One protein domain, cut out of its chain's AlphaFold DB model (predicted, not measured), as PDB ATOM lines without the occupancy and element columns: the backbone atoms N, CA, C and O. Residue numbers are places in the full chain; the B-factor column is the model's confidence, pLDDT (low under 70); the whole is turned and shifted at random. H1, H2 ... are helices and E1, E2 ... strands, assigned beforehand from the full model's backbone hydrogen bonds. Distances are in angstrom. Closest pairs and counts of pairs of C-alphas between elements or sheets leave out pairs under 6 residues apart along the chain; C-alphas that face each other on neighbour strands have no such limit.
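What this domain is: This is residues 31 to 105 and 294 to 394 of the 950 residues of the protein "G_PROTEIN_RECEP_F3_4 domain-containing protein" of Jimgerdemannia flammicorona (UniProt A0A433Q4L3). A small sheet of three parallel strands has H1 over one face and H2 over the other, while H4 runs across the strands and H5 and H6 pack by its last part. A looping stretch with no named element, residues 339 to 394, leads away to one end of the longest axis. The printed part has 176 residues, under half in named elements, mostly helix: E1 H1 E2 H2 E3 H3 H4 H5 H6, sheet order E2 E1 E3. It is compact, with a radius of gyration of the C-alphas of 17.6 A, and spans 58 by 38 by 32 A.

Where its parts are: E1, residues 31 to 36, begins at C-alpha 31 (16.820, -0.100, -11.319). H1, 41 to 54, is 19.7 A long and E2, 59 to 65, 20.3 A. H2 is 68 to 76, E3 82 to 84, H3 91 to 97. H4, 295 to 310, is 21.9 A long; H5 is 312 to 320; H6, 328 to 338, ends at C-alpha 338 (24.052, -17.821, -19.200).

How they stand to each other: N 34 and O 62 pair E1 with E2 at 2.8 A; N 84 and O 35 pair E3 with E1 at 3.0 A. E1, H1, E2 form a strand-helix-strand unit, parallel neighbour strands joined through a helix; E2, H2, E3 form a split one, with E1 between its strands; both crossovers are right-handed. H1 is over E2, height 8.2 A; H2 is over E3, height 6.5 A. H2 touches H3, closest C-alphas Leu 76 and Gly 97, 5.5 A. With residues 302 to 309 alone H4 touches H6, opposite ways at a shallow tilt of 3 degrees, closest C-alphas Tyr 309 and Ile 331, 6.5 A. H4 and H5 touch only at the corner, closest C-alphas Thr 308 and Ala 314, 5.2 A. Every O i to N i+4 pair is within hydrogen-bond range in H2, H3 and H6, against 9 of 10 in H1, 11 of 12 in H4 and 3 of 5 in H5.

The domain as a whole: The C-alphas farthest apart, of Thr 69 and Val 394, are 58.1 A apart. Residues 106 to 293 are not printed, a gap of 23.9 A between C-alphas 105 and 294. Of the links printed whole, none is long. Mean pLDDT of the printed part is 76.4, with 40 residues under 70, among them 379 to 388.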
ATOM      1  N   VAL A  31      16.575  -0.594  -9.949       83.69
ATOM      2  CA  VAL A  31      16.820  -0.100 -11.319       83.69
ATOM      3  C   VAL A  31      18.035  -0.792 -11.935       83.69
ATOM      4  O   VAL A  31      19.129  -0.721 -11.381       83.69
ATOM      5  N   ILE A  32      17.848  -1.404 -13.104       83.81
ATOM      6  CA  ILE A  32      18.895  -2.036 -13.917       83.81
ATOM      7  C   ILE A  32      19.109  -1.176 -15.164       83.81
ATOM      8  O   ILE A  32      18.149  -0.776 -15.830       83.81
ATOM      9  N   ARG A  33      20.368  -0.859 -15.473       82.94
ATOM     10  CA  ARG A  33      20.742   0.079 -16.539       82.94
ATOM     11  C   ARG A  33      21.602  -0.597 -17.594       82.94
ATOM     12  O   ARG A  33      22.638  -1.177 -17.272       82.94
ATOM     13  N   GLY A  34      21.204  -0.443 -18.850       82.25
ATOM     14  CA  GLY A  34      22.019  -0.781 -20.005       82.25
ATOM     15  C   GLY A  34      22.271   0.412 -20.918       82.25
ATOM     16  O   GLY A  34      21.465   1.338 -21.014       82.25
ATOM     17  N   PHE A  35      23.410   0.382 -21.601       81.94
ATOM     18  CA  PHE A  35      23.868   1.462 -22.478       81.94
ATOM     19  C   PHE A  35      24.462   0.894 -23.773       81.94
ATOM     20  O   PHE A  35      24.972  -0.225 -23.795       81.94
ATOM     21  N   GLY A  36      24.433   1.664 -24.861       80.69
ATOM     22  CA  GLY A  36      25.285   1.405 -26.024       80.69
ATOM     23  C   GLY A  36      24.635   1.656 -27.375       80.69
ATOM     24  O   GLY A  36      24.138   2.750 -27.642       80.69
ATOM     25  N   ALA A  37      24.726   0.662 -28.253       72.38
ATOM     26  CA  ALA A  37      24.288   0.708 -29.638       72.38
ATOM     27  C   ALA A  37      22.878   1.294 -29.848       72.38
ATOM     28  O   ALA A  37      21.913   0.910 -29.192       72.38
ATOM     29  N   SER A  38      22.746   2.182 -30.838       82.38
ATOM     30  CA  SER A  38      21.433   2.645 -31.313       82.38
ATOM     31  C   SER A  38      20.695   1.584 -32.129       82.38
ATOM     32  O   SER A  38      19.476   1.606 -32.174       82.38
ATOM     33  N   PHE A  39      21.428   0.664 -32.762       69.62
ATOM     34  CA  PHE A  39      20.898  -0.317 -33.708       69.62
ATOM     35  C   PHE A  39      19.784  -1.199 -33.098       69.62
ATOM     36  O   PHE A  39      18.680  -1.136 -33.616       69.62
ATOM     37  N   PRO A  40      19.952  -1.903 -31.958       79.00
ATOM     38  CA  PRO A  40      18.868  -2.691 -31.354       79.00
ATOM     39  C   PRO A  40      17.884  -1.874 -30.484       79.00
ATOM     40  O   PRO A  40      17.085  -2.460 -29.751       79.00
ATOM     41  N   TYR A  41      17.942  -0.533 -30.485       83.81
ATOM     42  CA  TYR A  41      17.232   0.306 -29.500       83.81
ATOM     43  C   TYR A  41      15.703   0.157 -29.543       83.81
ATOM     44  O   TYR A  41      15.049   0.146 -28.496       83.81
ATOM     45  N   SER A  42      15.137   0.009 -30.742       84.06
ATOM     46  CA  SER A  42      13.704  -0.213 -30.986       84.06
ATOM     47  C   SER A  42      13.182  -1.455 -30.250       84.06
ATOM     48  O   SER A  42      12.171  -1.383 -29.558       84.06
ATOM     49  N   VAL A  43      13.920  -2.566 -30.300       85.25
ATOM     50  CA  VAL A  43      13.593  -3.803 -29.572       85.25
ATOM     51  C   VAL A  43      13.921  -3.681 -28.084       85.25
ATOM     52  O   VAL A  43      13.068  -3.973 -27.247       85.25
ATOM     53  N   TYR A  44      15.126  -3.224 -27.724       88.62
ATOM     54  CA  TYR A  44      15.578  -3.192 -26.326       88.62
ATOM     55  C   TYR A  44      14.727  -2.276 -25.435       88.62
ATOM     56  O   TYR A  44      14.485  -2.613 -24.277       88.62
ATOM     57  N   SER A  45      14.241  -1.144 -25.954       89.94
ATOM     58  CA  SER A  45      13.343  -0.250 -25.210       89.94
ATOM     59  C   SER A  45      11.968  -0.884 -24.952       89.94
ATOM     60  O   SER A  45      11.445  -0.788 -23.840       89.94
ATOM     61  N   ILE A  46      11.409  -1.605 -25.931       90.62
ATOM     62  CA  ILE A  46      10.139  -2.331 -25.775       90.62
ATOM     63  C   ILE A  46      10.314  -3.527 -24.831       90.62
ATOM     64  O   ILE A  46       9.475  -3.720 -23.954       90.62
ATOM     65  N   TRP A  47      11.406  -4.292 -24.940       92.94
ATOM     66  CA  TRP A  47      11.748  -5.365 -23.998       92.94
ATOM     67  C   TRP A  47      11.880  -4.850 -22.561       92.94
ATOM     68  O   TRP A  47      11.264  -5.417 -21.660       92.94
ATOM     69  N   ALA A  48      12.622  -3.760 -22.344       89.38
ATOM     70  CA  ALA A  48      12.823  -3.170 -21.022       89.38
ATOM     71  C   ALA A  48      11.496  -2.740 -20.367       89.38
ATOM     72  O   ALA A  48      11.223  -3.103 -19.220       89.38
ATOM     73  N   ASN A  49      10.640  -2.035 -21.114       89.94
ATOM     74  CA  ASN A  49       9.319  -1.615 -20.643       89.94
ATOM     75  C   ASN A  49       8.380  -2.815 -20.420       89.94
ATOM     76  O   ASN A  49       7.708  -2.897 -19.394       89.94
ATOM     77  N   THR A  50       8.363  -3.778 -21.348       90.12
ATOM     78  CA  THR A  50       7.522  -4.984 -21.257       90.12
ATOM     79  C   THR A  50       7.878  -5.799 -20.022       90.12
ATOM     80  O   THR A  50       6.993  -6.098 -19.226       90.12
ATOM     81  N   TYR A  51       9.161  -6.107 -19.819       89.56
ATOM     82  CA  TYR A  51       9.598  -6.916 -18.685       89.56
ATOM     83  C   TYR A  51       9.293  -6.225 -17.351       89.56
ATOM     84  O   TYR A  51       8.653  -6.823 -16.492       89.56
ATOM     85  N   SER A  52       9.620  -4.930 -17.229       89.12
ATOM     86  CA  SER A  52       9.334  -4.121 -16.028       89.12
ATOM     87  C   SER A  52       7.838  -3.977 -15.712       89.12
ATOM     88  O   SER A  52       7.485  -3.691 -14.575       89.12
ATOM     89  N   SER A  53       6.957  -4.151 -16.705       84.31
ATOM     90  CA  SER A  53       5.495  -4.057 -16.533       84.31
ATOM     91  C   SER A  53       4.790  -5.405 -16.327       84.31
ATOM     92  O   SER A  53       3.612  -5.418 -15.974       84.31
ATOM     93  N   ARG A  54       5.481  -6.531 -16.561       81.06
ATOM     94  CA  ARG A  54       4.921  -7.895 -16.467       81.06
ATOM     95  C   ARG A  54       5.524  -8.759 -15.366       81.06
ATOM     96  O   ARG A  54       4.890  -9.725 -14.959       81.06
ATOM     97  N   THR A  55       6.738  -8.456 -14.914       73.19
ATOM     98  CA  THR A  55       7.361  -9.170 -13.795       73.19
ATOM     99  C   THR A  55       6.698  -8.807 -12.465       73.19
ATOM    100  O   THR A  55       6.325  -7.658 -12.236       73.19
ATOM    101  N   TYR A  56       6.579  -9.787 -11.568       62.88
ATOM    102  CA  TYR A  56       6.114  -9.572 -10.194       62.88
ATOM    103  C   TYR A  56       7.231  -9.057  -9.263       62.88
ATOM    104  O   TYR A  56       6.962  -8.679  -8.123       62.88
ATOM    105  N   GLU A  57       8.487  -9.027  -9.723       68.44
ATOM    106  CA  GLU A  57       9.589  -8.418  -8.973       68.44
ATOM    107  C   GLU A  57       9.554  -6.884  -9.093       68.44
ATOM    108  O   GLU A  57       9.375  -6.332 -10.174       68.44
ATOM    109  N   ASN A  58       9.800  -6.162  -7.998       77.25
ATOM    110  CA  ASN A  58       9.833  -4.694  -7.997       77.25
ATOM    111  C   ASN A  58      11.117  -4.147  -8.659       77.25
ATOM    112  O   ASN A  58      12.068  -3.747  -7.974       77.25
ATOM    113  N   ILE A  59      11.165  -4.175  -9.991       85.44
ATOM    114  CA  ILE A  59      12.332  -3.813 -10.803       85.44
ATOM    115  C   ILE A  59      11.976  -2.832 -11.925       85.44
ATOM    116  O   ILE A  59      10.827  -2.689 -12.330       85.44
ATOM    117  N   THR A  60      12.983  -2.152 -12.464       89.56
ATOM    118  CA  THR A  60      12.848  -1.322 -13.664       89.56
ATOM    119  C   THR A  60      14.092  -1.473 -14.524       89.56
ATOM    120  O   THR A  60      15.187  -1.071 -14.128       89.56
ATOM    121  N   ILE A  61      13.924  -2.052 -15.708       89.06
ATOM    122  CA  ILE A  61      14.958  -2.112 -16.737       89.06
ATOM    123  C   ILE A  61      14.955  -0.790 -17.507       89.06
ATOM    124  O   ILE A  61      13.903  -0.263 -17.861       89.06
ATOM    125  N   SER A  62      16.137  -0.263 -17.802       89.81
ATOM    126  CA  SER A  62      16.323   0.942 -18.610       89.81
ATOM    127  C   SER A  62      17.439   0.723 -19.630       89.81
ATOM    128  O   SER A  62      18.474   0.148 -19.295       89.81
ATOM    129  N   TYR A  63      17.240   1.172 -20.873       88.25
ATOM    130  CA  TYR A  63      18.255   1.098 -21.925       88.25
ATOM    131  C   TYR A  63      18.442   2.448 -22.622       88.25
ATOM    132  O   TYR A  63      17.465   3.080 -23.025       88.25
ATOM    133  N   SER A  64      19.696   2.881 -22.780       89.38
ATOM    134  CA  SER A  64      20.056   4.165 -23.396       89.38
ATOM    135  C   SER A  64      20.928   3.974 -24.639       89.38
ATOM    136  O   SER A  64      22.067   3.513 -24.543       89.38
ATOM    137  N   ALA A  65      20.422   4.391 -25.804       85.50
ATOM    138  CA  ALA A  65      21.213   4.489 -27.030       85.50
ATOM    139  C   ALA A  65      22.207   5.661 -26.932       85.50
ATOM    140  O   ALA A  65      21.820   6.825 -26.992       85.50
ATOM    141  N   VAL A  66      23.492   5.342 -26.784       85.00
ATOM    142  CA  VAL A  66      24.608   6.297 -26.628       85.00
ATOM    143  C   VAL A  66      25.766   6.049 -27.607       85.00
ATOM    144  O   VAL A  66      26.771   6.752 -27.569       85.00
ATOM    145  N   GLY A  67      25.629   5.060 -28.494       71.50
ATOM    146  CA  GLY A  67      26.699   4.584 -29.371       71.50
ATOM    147  C   GLY A  67      27.428   3.384 -28.766       71.50
ATOM    148  O   GLY A  67      27.616   3.275 -27.553       71.50
ATOM    149  N   SER A  68      27.816   2.442 -29.618       71.25
ATOM    150  CA  SER A  68      28.294   1.114 -29.218       71.25
ATOM    151  C   SER A  68      29.612   1.205 -28.425       71.25
ATOM    152  O   SER A  68      29.770   0.520 -27.418       71.25
ATOM    153  N   THR A  69      30.504   2.145 -28.773       79.94
ATOM    154  CA  THR A  69      31.737   2.428 -28.005       79.94
ATOM    155  C   THR A  69      31.442   2.966 -26.599       79.94
ATOM    156  O   THR A  69      32.107   2.584 -25.638       79.94
ATOM    157  N   ALA A  70      30.424   3.820 -26.445       75.75
ATOM    158  CA  ALA A  70      30.027   4.334 -25.134       75.75
ATOM    159  C   ALA A  70      29.377   3.243 -24.263       75.75
ATOM    160  O   ALA A  70      29.576   3.241 -23.052       75.75
ATOM    161  N   GLY A  71      28.674   2.280 -24.871       75.62
ATOM    162  CA  GLY A  71      28.174   1.082 -24.187       75.62
ATOM    163  C   GLY A  71      29.295   0.207 -23.623       75.62
ATOM    164  O   GLY A  71      29.260  -0.133 -22.443       75.62
ATOM    165  N   ILE A  72      30.317  -0.086 -24.436       77.38
ATOM    166  CA  ILE A  72      31.513  -0.839 -24.015       77.38
ATOM    167  C   ILE A  72      32.205  -0.126 -22.841       77.38
ATOM    168  O   ILE A  72      32.441  -0.731 -21.797       77.38
ATOM    169  N   ASN A  73      32.443   1.183 -22.953       79.06
ATOM    170  CA  ASN A  73      33.055   1.958 -21.870       79.06
ATOM    171  C   ASN A  73      32.183   1.995 -20.599       79.06
ATOM    172  O   ASN A  73      32.719   2.008 -19.492       79.06
ATOM    173  N   ALA A  74      30.850   1.996 -20.725       74.62
ATOM    174  CA  ALA A  74      29.935   2.009 -19.583       74.62
ATOM    175  C   ALA A  74      29.922   0.677 -18.810       74.62
ATOM    176  O   ALA A  74      29.870   0.709 -17.581       74.62
ATOM    177  N   ILE A  75      30.013  -0.476 -19.487       75.31
ATOM    178  CA  ILE A  75      30.107  -1.777 -18.801       75.31
ATOM    179  C   ILE A  75      31.505  -2.018 -18.214       75.31
ATOM    180  O   ILE A  75      31.601  -2.377 -17.045       75.31
ATOM    181  N   LEU A  76      32.581  -1.692 -18.942       75.06
ATOM    182  CA  LEU A  76      33.962  -1.813 -18.440       75.06
ATOM    183  C   LEU A  76      34.263  -0.895 -17.239       75.06
ATOM    184  O   LEU A  76      35.179  -1.164 -16.470       75.06
ATOM    185  N   SER A  77      33.490   0.178 -17.051       73.75
ATOM    186  CA  SER A  77      33.583   1.064 -15.879       73.75
ATOM    187  C   SER A  77      32.564   0.753 -14.771       73.75
ATOM    188  O   SER A  77      32.452   1.523 -13.819       73.75
ATOM    189  N   GLY A  78      31.793  -0.338 -14.882       68.81
ATOM    190  CA  GLY A  78      30.767  -0.729 -13.903       68.81
ATOM    191  C   GLY A  78      29.533   0.186 -13.841       68.81
ATOM    192  O   GLY A  78      28.670   0.007 -12.984       68.81
ATOM    193  N   ASN A  79      29.416   1.161 -14.749       71.81
ATOM    194  CA  ASN A  79      28.286   2.094 -14.821       71.81
ATOM    195  C   ASN A  79      27.031   1.480 -15.475       71.81
ATOM    196  O   ASN A  79      25.938   2.045 -15.372       71.81
ATOM    197  N   ALA A  80      27.177   0.323 -16.127       74.06
ATOM    198  CA  ALA A  80      26.112  -0.454 -16.751       74.06
ATOM    199  C   ALA A  80      26.076  -1.888 -16.200       74.06
ATOM    200  O   ALA A  80      27.119  -2.468 -15.915       74.06
ATOM    201  N   GLN A  81      24.882  -2.476 -16.099       77.38
ATOM    202  CA  GLN A  81      24.693  -3.897 -15.771       77.38
ATOM    203  C   GLN A  81      24.701  -4.778 -17.032       77.38
ATOM    204  O   GLN A  81      24.985  -5.967 -16.954       77.38
ATOM    205  N   PHE A  82      24.399  -4.197 -18.196       82.44
ATOM    206  CA  PHE A  82      24.524  -4.829 -19.509       82.44
ATOM    207  C   PHE A  82      24.849  -3.769 -20.574       82.44
ATOM    208  O   PHE A  82      24.581  -2.583 -20.377       82.44
ATOM    209  N   ALA A  83      25.410  -4.165 -21.717       80.25
ATOM    210  CA  ALA A  83      25.702  -3.242 -22.814       80.25
ATOM    211  C   ALA A  83      25.262  -3.798 -24.169       80.25
ATOM    212  O   ALA A  83      25.262  -5.005 -24.390       80.25
ATOM    213  N   GLY A  84      24.897  -2.900 -25.086       76.56
ATOM    214  CA  GLY A  84      24.650  -3.241 -26.487       76.56
ATOM    215  C   GLY A  84      25.832  -2.831 -27.361       76.56
ATOM    216  O   GLY A  84      26.195  -1.654 -27.370       76.56
ATOM    217  N   THR A  85      26.399  -3.772 -28.115       74.94
ATOM    218  CA  THR A  85      27.398  -3.486 -29.152       74.94
ATOM    219  C   THR A  85      27.185  -4.350 -30.392       74.94
ATOM    220  O   THR A  85      26.858  -5.529 -30.297       74.94
ATOM    221  N   ASP A  86      27.400  -3.732 -31.551       66.94
ATOM    222  CA  ASP A  86      27.339  -4.325 -32.895       66.94
ATOM    223  C   ASP A  86      28.754  -4.524 -33.483       66.94
ATOM    224  O   ASP A  86      28.919  -4.998 -34.602       66.94
ATOM    225  N   ALA A  87      29.784  -4.145 -32.721       65.25
ATOM    226  CA  ALA A  87      31.177  -4.495 -32.961       65.25
ATOM    227  C   ALA A  87      31.628  -5.536 -31.929       65.25
ATOM    228  O   ALA A  87      31.217  -5.468 -30.765       65.25
ATOM    229  N   MET A  88      32.487  -6.465 -32.353       68.19
ATOM    230  CA  MET A  88      33.150  -7.408 -31.451       68.19
ATOM    231  C   MET A  88      34.068  -6.665 -30.473       68.19
ATOM    232  O   MET A  88      34.702  -5.677 -30.845       68.19
ATOM    233  N   LEU A  89      34.151  -7.165 -29.241       65.81
ATOM    234  CA  LEU A  89      35.139  -6.716 -28.258       65.81
ATOM    235  C   LEU A  89      36.553  -7.146 -28.678       65.81
ATOM    236  O   LEU A  89      36.725  -8.209 -29.276       65.81
ATOM    237  N   THR A  90      37.565  -6.346 -28.339       76.62
ATOM    238  CA  THR A  90      38.978  -6.745 -28.475       76.62
ATOM    239  C   THR A  90      39.420  -7.637 -27.310       76.62
ATOM    240  O   THR A  90      38.823  -7.603 -26.235       76.62
ATOM    241  N   GLU A  91      40.512  -8.390 -27.476       73.50
ATOM    242  CA  GLU A  91      41.111  -9.170 -26.376       73.50
ATOM    243  C   GLU A  91      41.495  -8.286 -25.175       73.50
ATOM    244  O   GLU A  91      41.311  -8.685 -24.029       73.50
ATOM    245  N   GLU A  92      41.941  -7.048 -25.415       72.50
ATOM    246  CA  GLU A  92      42.196  -6.058 -24.357       72.50
ATOM    247  C   GLU A  92      40.913  -5.677 -23.601       72.50
ATOM    248  O   GLU A  92      40.922  -5.557 -22.379       72.50
ATOM    249  N   GLN A  93      39.787  -5.521 -24.306       73.38
ATOM    250  CA  GLN A  93      38.489  -5.225 -23.692       73.38
ATOM    251  C   GLN A  93      37.932  -6.428 -22.921       73.38
ATOM    252  O   GLN A  93      37.340  -6.235 -21.863       73.38
ATOM    253  N   TYR A  94      38.158  -7.660 -23.390       67.75
ATOM    254  CA  TYR A  94      37.866  -8.863 -22.604       67.75
ATOM    255  C   TYR A  94      38.752  -8.954 -21.354       67.75
ATOM    256  O   TYR A  94      38.238  -9.206 -20.268       67.75
ATOM    257  N   ALA A  95      40.058  -8.686 -21.468       68.50
ATOM    258  CA  ALA A  95      40.984  -8.706 -20.334       68.50
ATOM    259  C   ALA A  95      40.646  -7.645 -19.269       68.50
ATOM    260  O   ALA A  95      40.713  -7.933 -18.076       68.50
ATOM    261  N   LEU A  96      40.226  -6.445 -19.686       66.56
ATOM    262  CA  LEU A  96      39.707  -5.402 -18.791       66.56
ATOM    263  C   LEU A  96      38.316  -5.735 -18.223       66.56
ATOM    264  O   LEU A  96      37.971  -5.265 -17.142       66.56
ATOM    265  N   GLY A  97      37.515  -6.515 -18.952       60.16
ATOM    266  CA  GLY A  97      36.158  -6.908 -18.574       60.16
ATOM    267  C   GLY A  97      36.062  -8.149 -17.681       60.16
ATOM    268  O   GLY A  97      34.982  -8.418 -17.166       60.16
ATOM    269  N   GLY A  98      37.148  -8.904 -17.490       65.62
ATOM    270  CA  GLY A  98      37.190 -10.073 -16.606       65.62
ATOM    271  C   GLY A  98      36.308 -11.230 -17.086       65.62
ATOM    272  O   GLY A  98      36.699 -11.993 -17.968       65.62
ATOM    273  N   ASP A  99      35.125 -11.375 -16.485       61.59
ATOM    274  CA  ASP A  99      34.096 -12.362 -16.840       61.59
ATOM    275  C   ASP A  99      33.093 -11.856 -17.901       61.59
ATOM    276  O   ASP A  99      32.162 -12.571 -18.273       61.59
ATOM    277  N   LEU A 100      33.306 -10.647 -18.438       68.25
ATOM    278  CA  LEU A 100      32.514 -10.052 -19.518       68.25
ATOM    279  C   LEU A 100      32.347 -11.001 -20.719       68.25
ATOM    280  O   LEU A 100      33.290 -11.278 -21.459       68.25
ATOM    281  N   GLN A 101      31.106 -11.421 -20.974       70.06
ATOM    282  CA  GLN A 101      30.751 -12.299 -22.085       70.06
ATOM    283  C   GLN A 101      29.824 -11.594 -23.082       70.06
ATOM    284  O   GLN A 101      28.727 -11.156 -22.742       70.06
ATOM    285  N   MET A 102      30.241 -11.536 -24.350       69.38
ATOM    286  CA  MET A 102      29.397 -11.065 -25.450       69.38
ATOM    287  C   MET A 102      28.427 -12.170 -25.894       69.38
ATOM    288  O   MET A 102      28.849 -13.298 -26.162       69.38
ATOM    289  N   ILE A 103      27.137 -11.849 -25.993       74.56
ATOM    290  CA  ILE A 103      26.081 -12.752 -26.476       74.56
ATOM    291  C   ILE A 103      25.296 -12.079 -27.615       74.56
ATOM    292  O   ILE A 103      24.979 -10.892 -27.508       74.56
ATOM    293  N   PRO A 104      24.975 -12.787 -28.714       71.12
ATOM    294  CA  PRO A 104      24.066 -12.266 -29.733       71.12
ATOM    295  C   PRO A 104      22.640 -12.204 -29.171       71.12
ATOM    296  O   PRO A 104      22.235 -13.101 -28.434       71.12
ATOM    297  N   THR A 105      21.858 -11.182 -29.524       75.44
ATOM    298  CA  THR A 105      20.450 -11.017 -29.087       75.44
ATOM    299  C   THR A 105      19.452 -11.176 -30.232       75.44
ATOM    300  O   THR A 105      18.443 -11.861 -30.088       75.44
ATOM    301  N   SER A 294      25.255  -6.391  -6.797       55.69
ATOM    302  CA  SER A 294      24.597  -7.275  -5.819       55.69
ATOM    303  C   SER A 294      24.213  -8.601  -6.484       55.69
ATOM    304  O   SER A 294      23.757  -8.578  -7.625       55.69
ATOM    305  N   ILE A 295      24.304  -9.723  -5.759       61.19
ATOM    306  CA  ILE A 295      23.837 -11.047  -6.213       61.19
ATOM    307  C   ILE A 295      22.417 -10.949  -6.793       61.19
ATOM    308  O   ILE A 295      22.146 -11.484  -7.860       61.19
ATOM    309  N   ASP A 296      21.531 -10.191  -6.141       69.69
ATOM    310  CA  ASP A 296      20.160  -9.971  -6.607       69.69
ATOM    311  C   ASP A 296      20.080  -9.104  -7.882       69.69
ATOM    312  O   ASP A 296      19.252  -9.370  -8.746       69.69
ATOM    313  N   ILE A 297      20.972  -8.123  -8.065       71.31
ATOM    314  CA  ILE A 297      21.039  -7.309  -9.296       71.31
ATOM    315  C   ILE A 297      21.591  -8.138 -10.464       71.31
ATOM    316  O   ILE A 297      21.025  -8.084 -11.557       71.31
ATOM    317  N   ALA A 298      22.648  -8.925 -10.243       70.75
ATOM    318  CA  ALA A 298      23.195  -9.854 -11.231       70.75
ATOM    319  C   ALA A 298      22.129 -10.872 -11.659       70.75
ATOM    320  O   ALA A 298      21.805 -10.970 -12.842       70.75
ATOM    321  N   ARG A 299      21.495 -11.532 -10.678       77.56
ATOM    322  CA  ARG A 299      20.368 -12.453 -10.860       77.56
ATOM    323  C   ARG A 299      19.256 -11.814 -11.693       77.56
ATOM    324  O   ARG A 299      18.973 -12.308 -12.776       77.56
ATOM    325  N   LYS A 300      18.687 -10.681 -11.263       81.12
ATOM    326  CA  LYS A 300      17.621  -9.949 -11.983       81.12
ATOM    327  C   LYS A 300      18.016  -9.535 -13.405       81.12
ATOM    328  O   LYS A 300      17.183  -9.585 -14.309       81.12
ATOM    329  N   THR A 301      19.279  -9.166 -13.626       81.69
ATOM    330  CA  THR A 301      19.800  -8.846 -14.967       81.69
ATOM    331  C   THR A 301      19.823 -10.097 -15.850       81.69
ATOM    332  O   THR A 301      19.353 -10.049 -16.985       81.69
ATOM    333  N   LEU A 302      20.266 -11.241 -15.318       82.94
ATOM    334  CA  LEU A 302      20.220 -12.530 -16.016       82.94
ATOM    335  C   LEU A 302      18.782 -13.023 -16.246       82.94
ATOM    336  O   LEU A 302      18.517 -13.553 -17.322       82.94
ATOM    337  N   ARG A 303      17.832 -12.781 -15.324       87.38
ATOM    338  CA  ARG A 303      16.396 -13.070 -15.545       87.38
ATOM    339  C   ARG A 303      15.844 -12.297 -16.739       87.38
ATOM    340  O   ARG A 303      15.206 -12.897 -17.601       87.38
ATOM    341  N   PHE A 304      16.123 -10.991 -16.812       88.31
ATOM    342  CA  PHE A 304      15.737 -10.154 -17.950       88.31
ATOM    343  C   PHE A 304      16.354 -10.673 -19.252       88.31
ATOM    344  O   PHE A 304      15.631 -10.904 -20.216       88.31
ATOM    345  N   ILE A 305      17.669 -10.912 -19.268       87.56
ATOM    346  CA  ILE A 305      18.384 -11.397 -20.456       87.56
ATOM    347  C   ILE A 305      17.814 -12.751 -20.914       87.56
ATOM    348  O   ILE A 305      17.438 -12.893 -22.075       87.56
ATOM    349  N   TRP A 306      17.656 -13.720 -20.008       89.88
ATOM    350  CA  TRP A 306      17.050 -15.029 -20.282       89.88
ATOM    351  C   TRP A 306      15.636 -14.903 -20.859       89.88
ATOM    352  O   TRP A 306      15.343 -15.506 -21.892       89.88
ATOM    353  N   TRP A 307      14.794 -14.054 -20.256       91.56
ATOM    354  CA  TRP A 307      13.444 -13.764 -20.742       91.56
ATOM    355  C   TRP A 307      13.437 -13.299 -22.204       91.56
ATOM    356  O   TRP A 307      12.595 -13.772 -22.970       91.56
ATOM    357  N   THR A 308      14.408 -12.476 -22.632       88.50
ATOM    358  CA  THR A 308      14.472 -12.023 -24.035       88.50
ATOM    359  C   THR A 308      14.606 -13.174 -25.042       88.50
ATOM    360  O   THR A 308      14.088 -13.068 -26.153       88.50
ATOM    361  N   TYR A 309      15.237 -14.291 -24.652       87.25
ATOM    362  CA  TYR A 309      15.424 -15.481 -25.491       87.25
ATOM    363  C   TYR A 309      14.330 -16.545 -25.340       87.25
ATOM    364  O   TYR A 309      14.123 -17.325 -26.270       87.25
ATOM    365  N   THR A 310      13.674 -16.640 -24.178       89.31
ATOM    366  CA  THR A 310      12.751 -17.753 -23.876       89.31
ATOM    367  C   THR A 310      11.270 -17.409 -23.958       89.31
ATOM    368  O   THR A 310      10.465 -18.322 -24.123       89.31
ATOM    369  N   ASP A 311      10.884 -16.138 -23.826       89.94
ATOM    370  CA  ASP A 311       9.477 -15.733 -23.900       89.94
ATOM    371  C   ASP A 311       9.032 -15.553 -25.373       89.94
ATOM    372  O   ASP A 311       9.645 -14.769 -26.108       89.94
ATOM    373  N   PRO A 312       7.962 -16.232 -25.839       88.44
ATOM    374  CA  PRO A 312       7.479 -16.103 -27.216       88.44
ATOM    375  C   PRO A 312       7.061 -14.680 -27.620       88.44
ATOM    376  O   PRO A 312       7.173 -14.324 -28.792       88.44
ATOM    377  N   TYR A 313       6.603 -13.853 -26.678       88.94
ATOM    378  CA  TYR A 313       6.278 -12.443 -26.903       88.94
ATOM    379  C   TYR A 313       7.539 -11.571 -26.958       88.94
ATOM    380  O   TYR A 313       7.615 -10.654 -27.774       88.94
ATOM    381  N   ALA A 314       8.572 -11.882 -26.167       88.19
ATOM    382  CA  ALA A 314       9.877 -11.242 -26.347       88.19
ATOM    383  C   ALA A 314      10.438 -11.525 -27.752       88.19
ATOM    384  O   ALA A 314      10.906 -10.609 -28.427       88.19
ATOM    385  N   GLN A 315      10.305 -12.765 -28.228       89.44
ATOM    386  CA  GLN A 315      10.704 -13.167 -29.579       89.44
ATOM    387  C   GLN A 315       9.811 -12.564 -30.686       89.44
ATOM    388  O   GLN A 315      10.321 -12.267 -31.766       89.44
ATOM    389  N   SER A 316       8.513 -12.315 -30.445       90.06
ATOM    390  CA  SER A 316       7.648 -11.649 -31.437       90.06
ATOM    391  C   SER A 316       8.026 -10.177 -31.634       90.06
ATOM    392  O   SER A 316       8.125  -9.734 -32.776       90.06
ATOM    393  N   ILE A 317       8.365  -9.456 -30.554       89.75
ATOM    394  CA  ILE A 317       8.820  -8.051 -30.603       89.75
ATOM    395  C   ILE A 317      10.001  -7.868 -31.577       89.75
ATOM    396  O   ILE A 317      10.067  -6.851 -32.268       89.75
ATOM    397  N   VAL A 318      10.899  -8.853 -31.687       81.44
ATOM    398  CA  VAL A 318      12.022  -8.851 -32.646       81.44
ATOM    399  C   VAL A 318      11.513  -8.807 -34.096       81.44
ATOM    400  O   VAL A 318      11.940  -7.956 -34.877       81.44
ATOM    401  N   GLN A 319      10.551  -9.671 -34.445       82.75
ATOM    402  CA  GLN A 319       9.950  -9.753 -35.786       82.75
ATOM    403  C   GLN A 319       9.059  -8.535 -36.102       82.75
ATOM    404  O   GLN A 319       9.070  -7.995 -37.219       82.75
ATOM    405  N   ASP A 320       8.314  -8.056 -35.104       87.31
ATOM    406  CA  ASP A 320       7.475  -6.860 -35.200       87.31
ATOM    407  C   ASP A 320       8.326  -5.615 -35.490       87.31
ATOM    408  O   ASP A 320       7.970  -4.815 -36.358       87.31
ATOM    409  N   ASN A 321       9.518  -5.523 -34.897       78.62
ATOM    410  CA  ASN A 321      10.514  -4.488 -35.191       78.62
ATOM    411  C   ASN A 321      11.458  -4.846 -36.357       78.62
ATOM    412  O   ASN A 321      12.452  -4.166 -36.560       78.62
ATOM    413  N   LYS A 322      11.129  -5.857 -37.175       76.69
ATOM    414  CA  LYS A 322      11.789  -6.178 -38.461       76.69
ATOM    415  C   LYS A 322      13.230  -6.711 -38.364       76.69
ATOM    416  O   LYS A 322      13.907  -6.828 -39.386       76.69
ATOM    417  N   TYR A 323      13.645  -7.138 -37.176       70.88
ATOM    418  CA  TYR A 323      14.832  -7.966 -36.961       70.88
ATOM    419  C   TYR A 323      14.503  -9.447 -37.172       70.88
ATOM    420  O   TYR A 323      13.340  -9.855 -37.231       70.88
ATOM    421  N   VAL A 324      15.544 -10.271 -37.264       70.25
ATOM    422  CA  VAL A 324      15.429 -11.728 -37.319       70.25
ATOM    423  C   VAL A 324      15.823 -12.316 -35.956       70.25
ATOM    424  O   VAL A 324      16.932 -12.049 -35.479       70.25
ATOM    425  N   PRO A 325      14.933 -13.093 -35.306       77.75
ATOM    426  CA  PRO A 325      15.263 -13.859 -34.108       77.75
ATOM    427  C   PRO A 325      16.392 -14.861 -34.345       77.75
ATOM    428  O   PRO A 325      16.618 -15.320 -35.463       77.75
ATOM    429  N   LEU A 326      17.085 -15.235 -33.274       74.38
ATOM    430  CA  LEU A 326      18.147 -16.233 -33.347       74.38
ATOM    431  C   LEU A 326      17.573 -17.640 -33.552       74.38
ATOM    432  O   LEU A 326      16.467 -17.952 -33.108       74.38
ATOM    433  N   THR A 327      18.343 -18.518 -34.196       76.31
ATOM    434  CA  THR A 327      17.946 -19.921 -34.364       76.31
ATOM    435  C   THR A 327      17.933 -20.647 -33.014       76.31
ATOM    436  O   THR A 327      18.674 -20.301 -32.089       76.31
ATOM    437  N   SER A 328      17.115 -21.696 -32.892       79.94
ATOM    438  CA  SER A 328      16.982 -22.496 -31.662       79.94
ATOM    439  C   SER A 328      18.320 -23.035 -31.139       79.94
ATOM    440  O   SER A 328      18.523 -23.091 -29.928       79.94
ATOM    441  N   ASN A 329      19.249 -23.371 -32.040       75.06
ATOM    442  CA  ASN A 329      20.597 -23.837 -31.707       75.06
ATOM    443  C   ASN A 329      21.454 -22.726 -31.070       75.06
ATOM    444  O   ASN A 329      22.149 -22.969 -30.085       75.06
ATOM    445  N   VAL A 330      21.374 -21.496 -31.591       69.88
ATOM    446  CA  VAL A 330      22.065 -20.336 -31.005       69.88
ATOM    447  C   VAL A 330      21.432 -19.968 -29.659       69.88
ATOM    448  O   VAL A 330      22.159 -19.729 -28.700       69.88
ATOM    449  N   ILE A 331      20.099 -20.013 -29.543       80.75
ATOM    450  CA  ILE A 331      19.382 -19.792 -28.274       80.75
ATOM    451  C   ILE A 331      19.752 -20.847 -27.221       80.75
ATOM    452  O   ILE A 331      19.917 -20.505 -26.052       80.75
ATOM    453  N   ALA A 332      19.911 -22.121 -27.600       81.25
ATOM    454  CA  ALA A 332      20.396 -23.163 -26.692       81.25
ATOM    455  C   ALA A 332      21.788 -22.809 -26.143       81.25
ATOM    456  O   ALA A 332      21.943 -22.655 -24.936       81.25
ATOM    457  N   LYS A 333      22.744 -22.530 -27.035       74.75
ATOM    458  CA  LYS A 333      24.119 -22.167 -26.667       74.75
ATOM    459  C   LYS A 333      24.213 -20.882 -25.831       74.75
ATOM    460  O   LYS A 333      25.030 -20.810 -24.918       74.75
ATOM    461  N   VAL A 334      23.376 -19.876 -26.100       75.06
ATOM    462  CA  VAL A 334      23.296 -18.666 -25.260       75.06
ATOM    463  C   VAL A 334      22.784 -19.003 -23.859       75.06
ATOM    464  O   VAL A 334      23.365 -18.527 -22.887       75.06
ATOM    465  N   LYS A 335      21.755 -19.850 -23.717       85.62
ATOM    466  CA  LYS A 335      21.298 -20.309 -22.393       85.62
ATOM    467  C   LYS A 335      22.394 -21.063 -21.649       85.62
ATOM    468  O   LYS A 335      22.605 -20.771 -20.479       85.62
ATOM    469  N   ASP A 336      23.109 -21.968 -22.313       82.94
ATOM    470  CA  ASP A 336      24.198 -22.734 -21.695       82.94
ATOM    471  C   ASP A 336      25.317 -21.810 -21.184       82.94
ATOM    472  O   ASP A 336      25.803 -21.993 -20.072       82.94
ATOM    473  N   ILE A 337      25.650 -20.752 -21.932       74.00
ATOM    474  CA  ILE A 337      26.561 -19.685 -21.487       74.00
ATOM    475  C   ILE A 337      25.987 -18.918 -20.282       74.00
ATOM    476  O   ILE A 337      26.697 -18.702 -19.301       74.00
ATOM    477  N   LEU A 338      24.706 -18.532 -20.310       80.19
ATOM    478  CA  LEU A 338      24.052 -17.821 -19.200       80.19
ATOM    479  C   LEU A 338      24.011 -18.660 -17.909       80.19
ATOM    480  O   LEU A 338      24.130 -18.094 -16.823       80.19
ATOM    481  N   LYS A 339      23.906 -19.995 -18.006       83.12
ATOM    482  CA  LYS A 339      23.966 -20.909 -16.850       83.12
ATOM    483  C   LYS A 339      25.322 -20.893 -16.125       83.12
ATOM    484  O   LYS A 339      25.370 -21.290 -14.966       83.12
ATOM    485  N   LEU A 340      26.405 -20.442 -16.767       76.56
ATOM    486  CA  LEU A 340      27.759 -20.420 -16.187       76.56
ATOM    487  C   LEU A 340      28.081 -19.143 -15.390       76.56
ATOM    488  O   LEU A 340      29.119 -19.090 -14.731       76.56
ATOM    489  N   PHE A 341      27.225 -18.117 -15.432       72.62
ATOM    490  CA  PHE A 341      27.463 -16.866 -14.706       72.62
ATOM    491  C   PHE A 341      27.494 -17.086 -13.190       72.62
ATOM    492  O   PHE A 341      26.667 -17.810 -12.632       72.62
ATOM    493  N   THR A 342      28.417 -16.398 -12.510       67.00
ATOM    494  CA  THR A 342      28.555 -16.451 -11.049       67.00
ATOM    495  C   THR A 342      28.346 -15.079 -10.414       67.00
ATOM    496  O   THR A 342      28.564 -14.052 -11.050       67.00
ATOM    497  N   ALA A 343      27.981 -15.051  -9.135       64.25
ATOM    498  CA  ALA A 343      28.196 -13.891  -8.277       64.25
ATOM    499  C   ALA A 343      28.862 -14.350  -6.977       64.25
ATOM    500  O   ALA A 343      28.497 -15.380  -6.410       64.25
ATOM    501  N   SER A 344      29.876 -13.611  -6.519       60.19
ATOM    502  CA  SER A 344      30.680 -13.976  -5.339       60.19
ATOM    503  C   SER A 344      31.224 -15.421  -5.382       60.19
ATOM    504  O   SER A 344      31.302 -16.087  -4.354       60.19
ATOM    505  N   GLY A 345      31.569 -15.923  -6.577       61.22
ATOM    506  CA  GLY A 345      32.049 -17.295  -6.799       61.22
ATOM    507  C   GLY A 345      30.967 -18.387  -6.787       61.22
ATOM    508  O   GLY A 345      31.289 -19.556  -6.970       61.22
ATOM    509  N   THR A 346      29.693 -18.031  -6.601       63.56
ATOM    510  CA  THR A 346      28.555 -18.962  -6.664       63.56
ATOM    511  C   THR A 346      27.901 -18.880  -8.039       63.56
ATOM    512  O   THR A 346      27.460 -17.799  -8.429       63.56
ATOM    513  N   VAL A 347      27.824 -19.995  -8.774       74.44
ATOM    514  CA  VAL A 347      27.050 -20.091 -10.030       74.44
ATOM    515  C   VAL A 347      25.592 -19.727  -9.743       74.44
ATOM    516  O   VAL A 347      25.028 -20.217  -8.772       74.44
ATOM    517  N   LEU A 348      24.987 -18.849 -10.547       73.44
ATOM    518  CA  LEU A 348      23.655 -18.284 -10.276       73.44
ATOM    519  C   LEU A 348      22.483 -19.139 -10.775       73.44
ATOM    520  O   LEU A 348      21.334 -18.823 -10.473       73.44
ATOM    521  N   TYR A 349      22.758 -20.187 -11.548       82.31
ATOM    522  CA  TYR A 349      21.761 -21.112 -12.076       82.31
ATOM    523  C   TYR A 349      21.877 -22.478 -11.390       82.31
ATOM    524  O   TYR A 349      22.982 -22.992 -11.223       82.31
ATOM    525  N   GLY A 350      20.744 -23.088 -11.035       80.62
ATOM    526  CA  GLY A 350      20.705 -24.384 -10.346       80.62
ATOM    527  C   GLY A 350      20.892 -24.263  -8.832       80.62
ATOM    528  O   GLY A 350      21.117 -25.262  -8.153       80.62
ATOM    529  N   ILE A 351      20.797 -23.041  -8.294       75.69
ATOM    530  CA  ILE A 351      20.815 -22.775  -6.849       75.69
ATOM    531  C   ILE A 351      19.441 -22.987  -6.213       75.69
ATOM    532  O   ILE A 351      19.355 -23.197  -5.002       75.69
ATOM    533  N   SER A 352      18.380 -22.957  -7.023       81.69
ATOM    534  CA  SER A 352      17.026 -23.340  -6.642       81.69
ATOM    535  C   SER A 352      16.574 -24.577  -7.425       81.69
ATOM    536  O   SER A 352      16.824 -24.658  -8.630       81.69
ATOM    537  N   PRO A 353      15.789 -25.485  -6.814       73.00
ATOM    538  CA  PRO A 353      15.048 -26.515  -7.544       73.00
ATOM    539  C   PRO A 353      14.106 -25.968  -8.630       73.00
ATOM    540  O   PRO A 353      13.687 -26.721  -9.504       73.00
ATOM    541  N   CYS A 354      13.759 -24.677  -8.587       81.12
ATOM    542  CA  CYS A 354      12.939 -24.025  -9.602       81.12
ATOM    543  C   CYS A 354      13.702 -23.639 -10.885       81.12
ATOM    544  O   CYS A 354      13.057 -23.367 -11.894       81.12
ATOM    545  N   ASP A 355      15.042 -23.629 -10.900       82.75
ATOM    546  CA  ASP A 355      15.818 -23.148 -12.058       82.75
ATOM    547  C   ASP A 355      15.743 -24.063 -13.290       82.75
ATOM    548  O   ASP A 355      15.664 -23.566 -14.416       82.75
ATOM    549  N   ASP A 356      15.725 -25.383 -13.097       76.88
ATOM    550  CA  ASP A 356      15.473 -26.367 -14.165       76.88
ATOM    551  C   ASP A 356      13.967 -26.692 -14.327       76.88
ATOM    552  O   ASP A 356      13.593 -27.547 -15.130       76.88
ATOM    553  N   GLY A 357      13.098 -25.957 -13.619       71.69
ATOM    554  CA  GLY A 357      11.642 -26.102 -13.625       71.69
ATOM    555  C   GLY A 357      11.137 -27.178 -12.659       71.69
ATOM    556  O   GLY A 357      11.619 -28.308 -12.648       71.69
ATOM    557  N   CYS A 358      10.122 -26.848 -11.857       76.94
ATOM    558  CA  CYS A 358       9.525 -27.828 -10.953       76.94
ATOM    559  C   CYS A 358       8.605 -28.807 -11.690       76.94
ATOM    560  O   CYS A 358       7.642 -28.400 -12.346       76.94
ATOM    561  N   ALA A 359       8.839 -30.106 -11.509       71.94
ATOM    562  CA  ALA A 359       7.923 -31.128 -11.990       71.94
ATOM    563  C   ALA A 359       6.633 -31.139 -11.144       71.94
ATOM    564  O   ALA A 359       6.666 -31.123  -9.914       71.94
ATOM    565  N   HIS A 360       5.482 -31.129 -11.823       72.50
ATOM    566  CA  HIS A 360       4.132 -31.183 -11.235       72.50
ATOM    567  C   HIS A 360       3.770 -30.063 -10.235       72.50
ATOM    568  O   HIS A 360       2.763 -30.172  -9.537       72.50
ATOM    569  N   GLY A 361       4.544 -28.975 -10.173       76.81
ATOM    570  CA  GLY A 361       4.314 -27.853  -9.261       76.81
ATOM    571  C   GLY A 361       4.500 -26.482  -9.907       76.81
ATOM    572  O   GLY A 361       4.415 -26.325 -11.122       76.81
ATOM    573  N   SER A 362       4.711 -25.468  -9.070       78.69
ATOM    574  CA  SER A 362       4.842 -24.058  -9.458       78.69
ATOM    575  C   SER A 362       5.921 -23.361  -8.627       78.69
ATOM    576  O   SER A 362       6.297 -23.852  -7.566       78.69
ATOM    577  N   CYS A 363       6.433 -22.222  -9.091       79.62
ATOM    578  CA  CYS A 363       7.503 -21.476  -8.422       79.62
ATOM    579  C   CYS A 363       7.000 -20.107  -7.938       79.62
ATOM    580  O   CYS A 363       5.940 -19.646  -8.355       79.62
ATOM    581  N   ASP A 364       7.717 -19.467  -7.006       71.12
ATOM    582  CA  ASP A 364       7.299 -18.172  -6.434       71.12
ATOM    583  C   ASP A 364       7.308 -17.024  -7.458       71.12
ATOM    584  O   ASP A 364       6.558 -16.059  -7.335       71.12
ATOM    585  N   THR A 365       8.136 -17.156  -8.494       69.25
ATOM    586  CA  THR A 365       8.204 -16.271  -9.659       69.25
ATOM    587  C   THR A 365       8.478 -17.112 -10.906       69.25
ATOM    588  O   THR A 365       9.041 -18.198 -10.794       69.25
ATOM    589  N   ASP A 366       8.110 -16.624 -12.090       65.69
ATOM    590  CA  ASP A 366       8.307 -17.354 -13.349       65.69
ATOM    591  C   ASP A 366       9.710 -17.138 -13.958       65.69
ATOM    592  O   ASP A 366      10.331 -16.081 -13.803       65.69
ATOM    593  N   GLY A 367      10.208 -18.125 -14.711       72.69
ATOM    594  CA  GLY A 367      11.448 -18.033 -15.494       72.69
ATOM    595  C   GLY A 367      12.594 -18.890 -14.947       72.69
ATOM    596  O   GLY A 367      12.394 -20.050 -14.611       72.69
ATOM    597  N   ALA A 368      13.801 -18.324 -14.910       82.06
ATOM    598  CA  ALA A 368      15.017 -18.931 -14.357       82.06
ATOM    599  C   ALA A 368      15.739 -17.929 -13.433       82.06
ATOM    600  O   ALA A 368      15.306 -16.775 -13.340       82.06
ATOM    601  N   PHE A 369      16.843 -18.348 -12.801       84.94
ATOM    602  CA  PHE A 369      17.640 -17.572 -11.837       84.94
ATOM    603  C   PHE A 369      16.795 -17.106 -10.637       84.94
ATOM    604  O   PHE A 369      16.617 -15.914 -10.348       84.94
ATOM    605  N   HIS A 370      16.233 -18.090  -9.949       83.50
ATOM    606  CA  HIS A 370      15.520 -17.941  -8.685       83.50
ATOM    607  C   HIS A 370      16.490 -17.650  -7.528       83.50
ATOM    608  O   HIS A 370      17.712 -17.679  -7.687       83.50
ATOM    609  N   LEU A 371      15.968 -17.336  -6.344       76.88
ATOM    610  CA  LEU A 371      16.780 -17.289  -5.127       76.88
ATOM    611  C   LEU A 371      17.051 -18.717  -4.634       76.88
ATOM    612  O   LEU A 371      16.199 -19.592  -4.754       76.88
ATOM    613  N   SER A 372      18.183 -18.953  -3.969       71.88
ATOM    614  CA  SER A 372      18.475 -20.245  -3.315       71.88
ATOM    615  C   SER A 372      17.520 -20.598  -2.159       71.88
ATOM    616  O   SER A 372      17.536 -21.719  -1.651       71.88
ATOM    617  N   THR A 373      16.684 -19.645  -1.740       75.50
ATOM    618  CA  THR A 373      15.562 -19.830  -0.808       75.50
ATOM    619  C   THR A 373      14.265 -20.262  -1.488       75.50
ATOM    620  O   THR A 373      13.368 -20.742  -0.798       75.50
ATOM    621  N   ASP A 374      14.139 -20.075  -2.804       75.00
ATOM    622  CA  ASP A 374      12.911 -20.375  -3.534       75.00
ATOM    623  C   ASP A 374      12.762 -21.892  -3.661       75.00
ATOM    624  O   ASP A 374      13.677 -22.603  -4.091       75.00
ATOM    625  N   VAL A 375      11.588 -22.386  -3.282       77.19
ATOM    626  CA  VAL A 375      11.219 -23.803  -3.308       77.19
ATOM    627  C   VAL A 375       9.990 -24.000  -4.181       77.19
ATOM    628  O   VAL A 375       9.168 -23.095  -4.333       77.19
ATOM    629  N   CYS A 376       9.831 -25.199  -4.732       80.56
ATOM    630  CA  CYS A 376       8.630 -25.500  -5.490       80.56
ATOM    631  C   CYS A 376       7.383 -25.571  -4.594       80.56
ATOM    632  O   CYS A 376       7.337 -26.313  -3.609       80.56
ATOM    633  N   LYS A 377       6.342 -24.839  -4.992       80.62
ATOM    634  CA  LYS A 377       4.982 -24.914  -4.461       80.62
ATOM    635  C   LYS A 377       4.228 -26.048  -5.147       80.62
ATOM    636  O   LYS A 377       3.869 -25.947  -6.325       80.62
ATOM    637  N   CYS A 378       3.961 -27.107  -4.395       73.88
ATOM    638  CA  CYS A 378       3.155 -28.225  -4.867       73.88
ATOM    639  C   CYS A 378       1.648 -27.913  -4.873       73.88
ATOM    640  O   CYS A 378       1.184 -27.095  -4.071       73.88
ATOM    641  N   PRO A 379       0.859 -28.582  -5.735       67.62
ATOM    642  CA  PRO A 379      -0.597 -28.575  -5.652       67.62
ATOM    643  C   PRO A 379      -1.100 -29.187  -4.336       67.62
ATOM    644  O   PRO A 379      -0.409 -29.966  -3.682       67.62
ATOM    645  N   VAL A 380      -2.344 -28.880  -3.961       56.56
ATOM    646  CA  VAL A 380      -2.975 -29.428  -2.746       56.56
ATOM    647  C   VAL A 380      -2.980 -30.965  -2.782       56.56
ATOM    648  O   VAL A 380      -3.300 -31.556  -3.814       56.56
ATOM    649  N   ASN A 381      -2.689 -31.597  -1.638       58.66
ATOM    650  CA  ASN A 381      -2.409 -33.031  -1.431       58.66
ATOM    651  C   ASN A 381      -1.040 -33.551  -1.915       58.66
ATOM    652  O   ASN A 381      -0.724 -34.701  -1.617       58.66
ATOM    653  N   TYR A 382      -0.220 -32.756  -2.608       63.78
ATOM    654  CA  TYR A 382       1.100 -33.180  -3.092       63.78
ATOM    655  C   TYR A 382       2.238 -32.526  -2.306       63.78
ATOM    656  O   TYR A 382       2.141 -31.377  -1.877       63.78
ATOM    657  N   THR A 383       3.339 -33.256  -2.137       61.44
ATOM    658  CA  THR A 383       4.592 -32.745  -1.569       61.44
ATOM    659  C   THR A 383       5.794 -33.292  -2.337       61.44
ATOM    660  O   THR A 383       5.641 -33.912  -3.386       61.44
ATOM    661  N   ASN A 384       6.993 -32.980  -1.849       61.66
ATOM    662  CA  ASN A 384       8.216 -33.041  -2.627       61.66
ATOM    663  C   ASN A 384       9.409 -33.348  -1.710       61.66
ATOM    664  O   ASN A 384      10.120 -32.440  -1.267       61.66
ATOM    665  N   ILE A 385       9.614 -34.631  -1.386       55.81
ATOM    666  CA  ILE A 385      10.699 -35.075  -0.489       55.81
ATOM    667  C   ILE A 385      12.085 -34.792  -1.107       55.81
ATOM    668  O   ILE A 385      13.066 -34.602  -0.385       55.81
ATOM    669  N   LEU A 386      12.164 -34.676  -2.438       54.94
ATOM    670  CA  LEU A 386      13.388 -34.416  -3.211       54.94
ATOM    671  C   LEU A 386      13.631 -32.926  -3.542       54.94
ATOM    672  O   LEU A 386      14.632 -32.586  -4.168       54.94
ATOM    673  N   LYS A 387      12.747 -32.027  -3.089       59.25
ATOM    674  CA  LYS A 387      12.689 -30.576  -3.369       59.25
ATOM    675  C   LYS A 387      12.433 -30.136  -4.826       59.25
ATOM    676  O   LYS A 387      12.172 -28.949  -5.017       59.25
ATOM    677  N   ASN A 388      12.441 -31.020  -5.831       67.00
ATOM    678  CA  ASN A 388      12.268 -30.691  -7.260       67.00
ATOM    679  C   ASN A 388      11.043 -31.311  -7.987       67.00
ATOM    680  O   ASN A 388      10.725 -30.850  -9.084       67.00
ATOM    681  N   ASP A 389      10.327 -32.281  -7.407       72.69
ATOM    682  CA  ASP A 389       9.142 -32.916  -8.019       72.69
ATOM    683  C   ASP A 389       7.972 -33.077  -7.032       72.69
ATOM    684  O   ASP A 389       8.111 -33.659  -5.959       72.69
ATOM    685  N   CYS A 390       6.798 -32.575  -7.409       72.50
ATOM    686  CA  CYS A 390       5.568 -32.612  -6.617       72.50
ATOM    687  C   CYS A 390       4.670 -33.814  -6.966       72.50
ATOM    688  O   CYS A 390       3.459 -33.664  -7.120       72.50
ATOM    689  N   SER A 391       5.254 -35.004  -7.128       72.75
ATOM    690  CA  SER A 391       4.532 -36.226  -7.512       72.75
ATOM    691  C   SER A 391       4.029 -37.067  -6.330       72.75
ATOM    692  O   SER A 391       3.116 -37.880  -6.502       72.75
ATOM    693  N   GLU A 392       4.562 -36.865  -5.121       61.31
ATOM    694  CA  GLU A 392       4.231 -37.672  -3.941       61.31
ATOM    695  C   GLU A 392       3.000 -37.140  -3.192       61.31
ATOM    696  O   GLU A 392       2.971 -36.004  -2.717       61.31
ATOM    697  N   LEU A 393       1.980 -37.991  -3.048       56.91
ATOM    698  CA  LEU A 393       0.745 -37.667  -2.333       56.91
ATOM    699  C   LEU A 393       0.944 -37.779  -0.810       56.91
ATOM    700  O   LEU A 393       1.387 -38.820  -0.324       56.91
ATOM    701  N   VAL A 394       0.556 -36.756  -0.042       59.53
ATOM    702  CA  VAL A 394       0.627 -36.771   1.430       59.53
ATOM    703  C   VAL A 394      -0.750 -36.870   2.070       59.53
ATOM    704  O   VAL A 394      -1.647 -36.066   1.822       59.53
TER     705      VAL A 394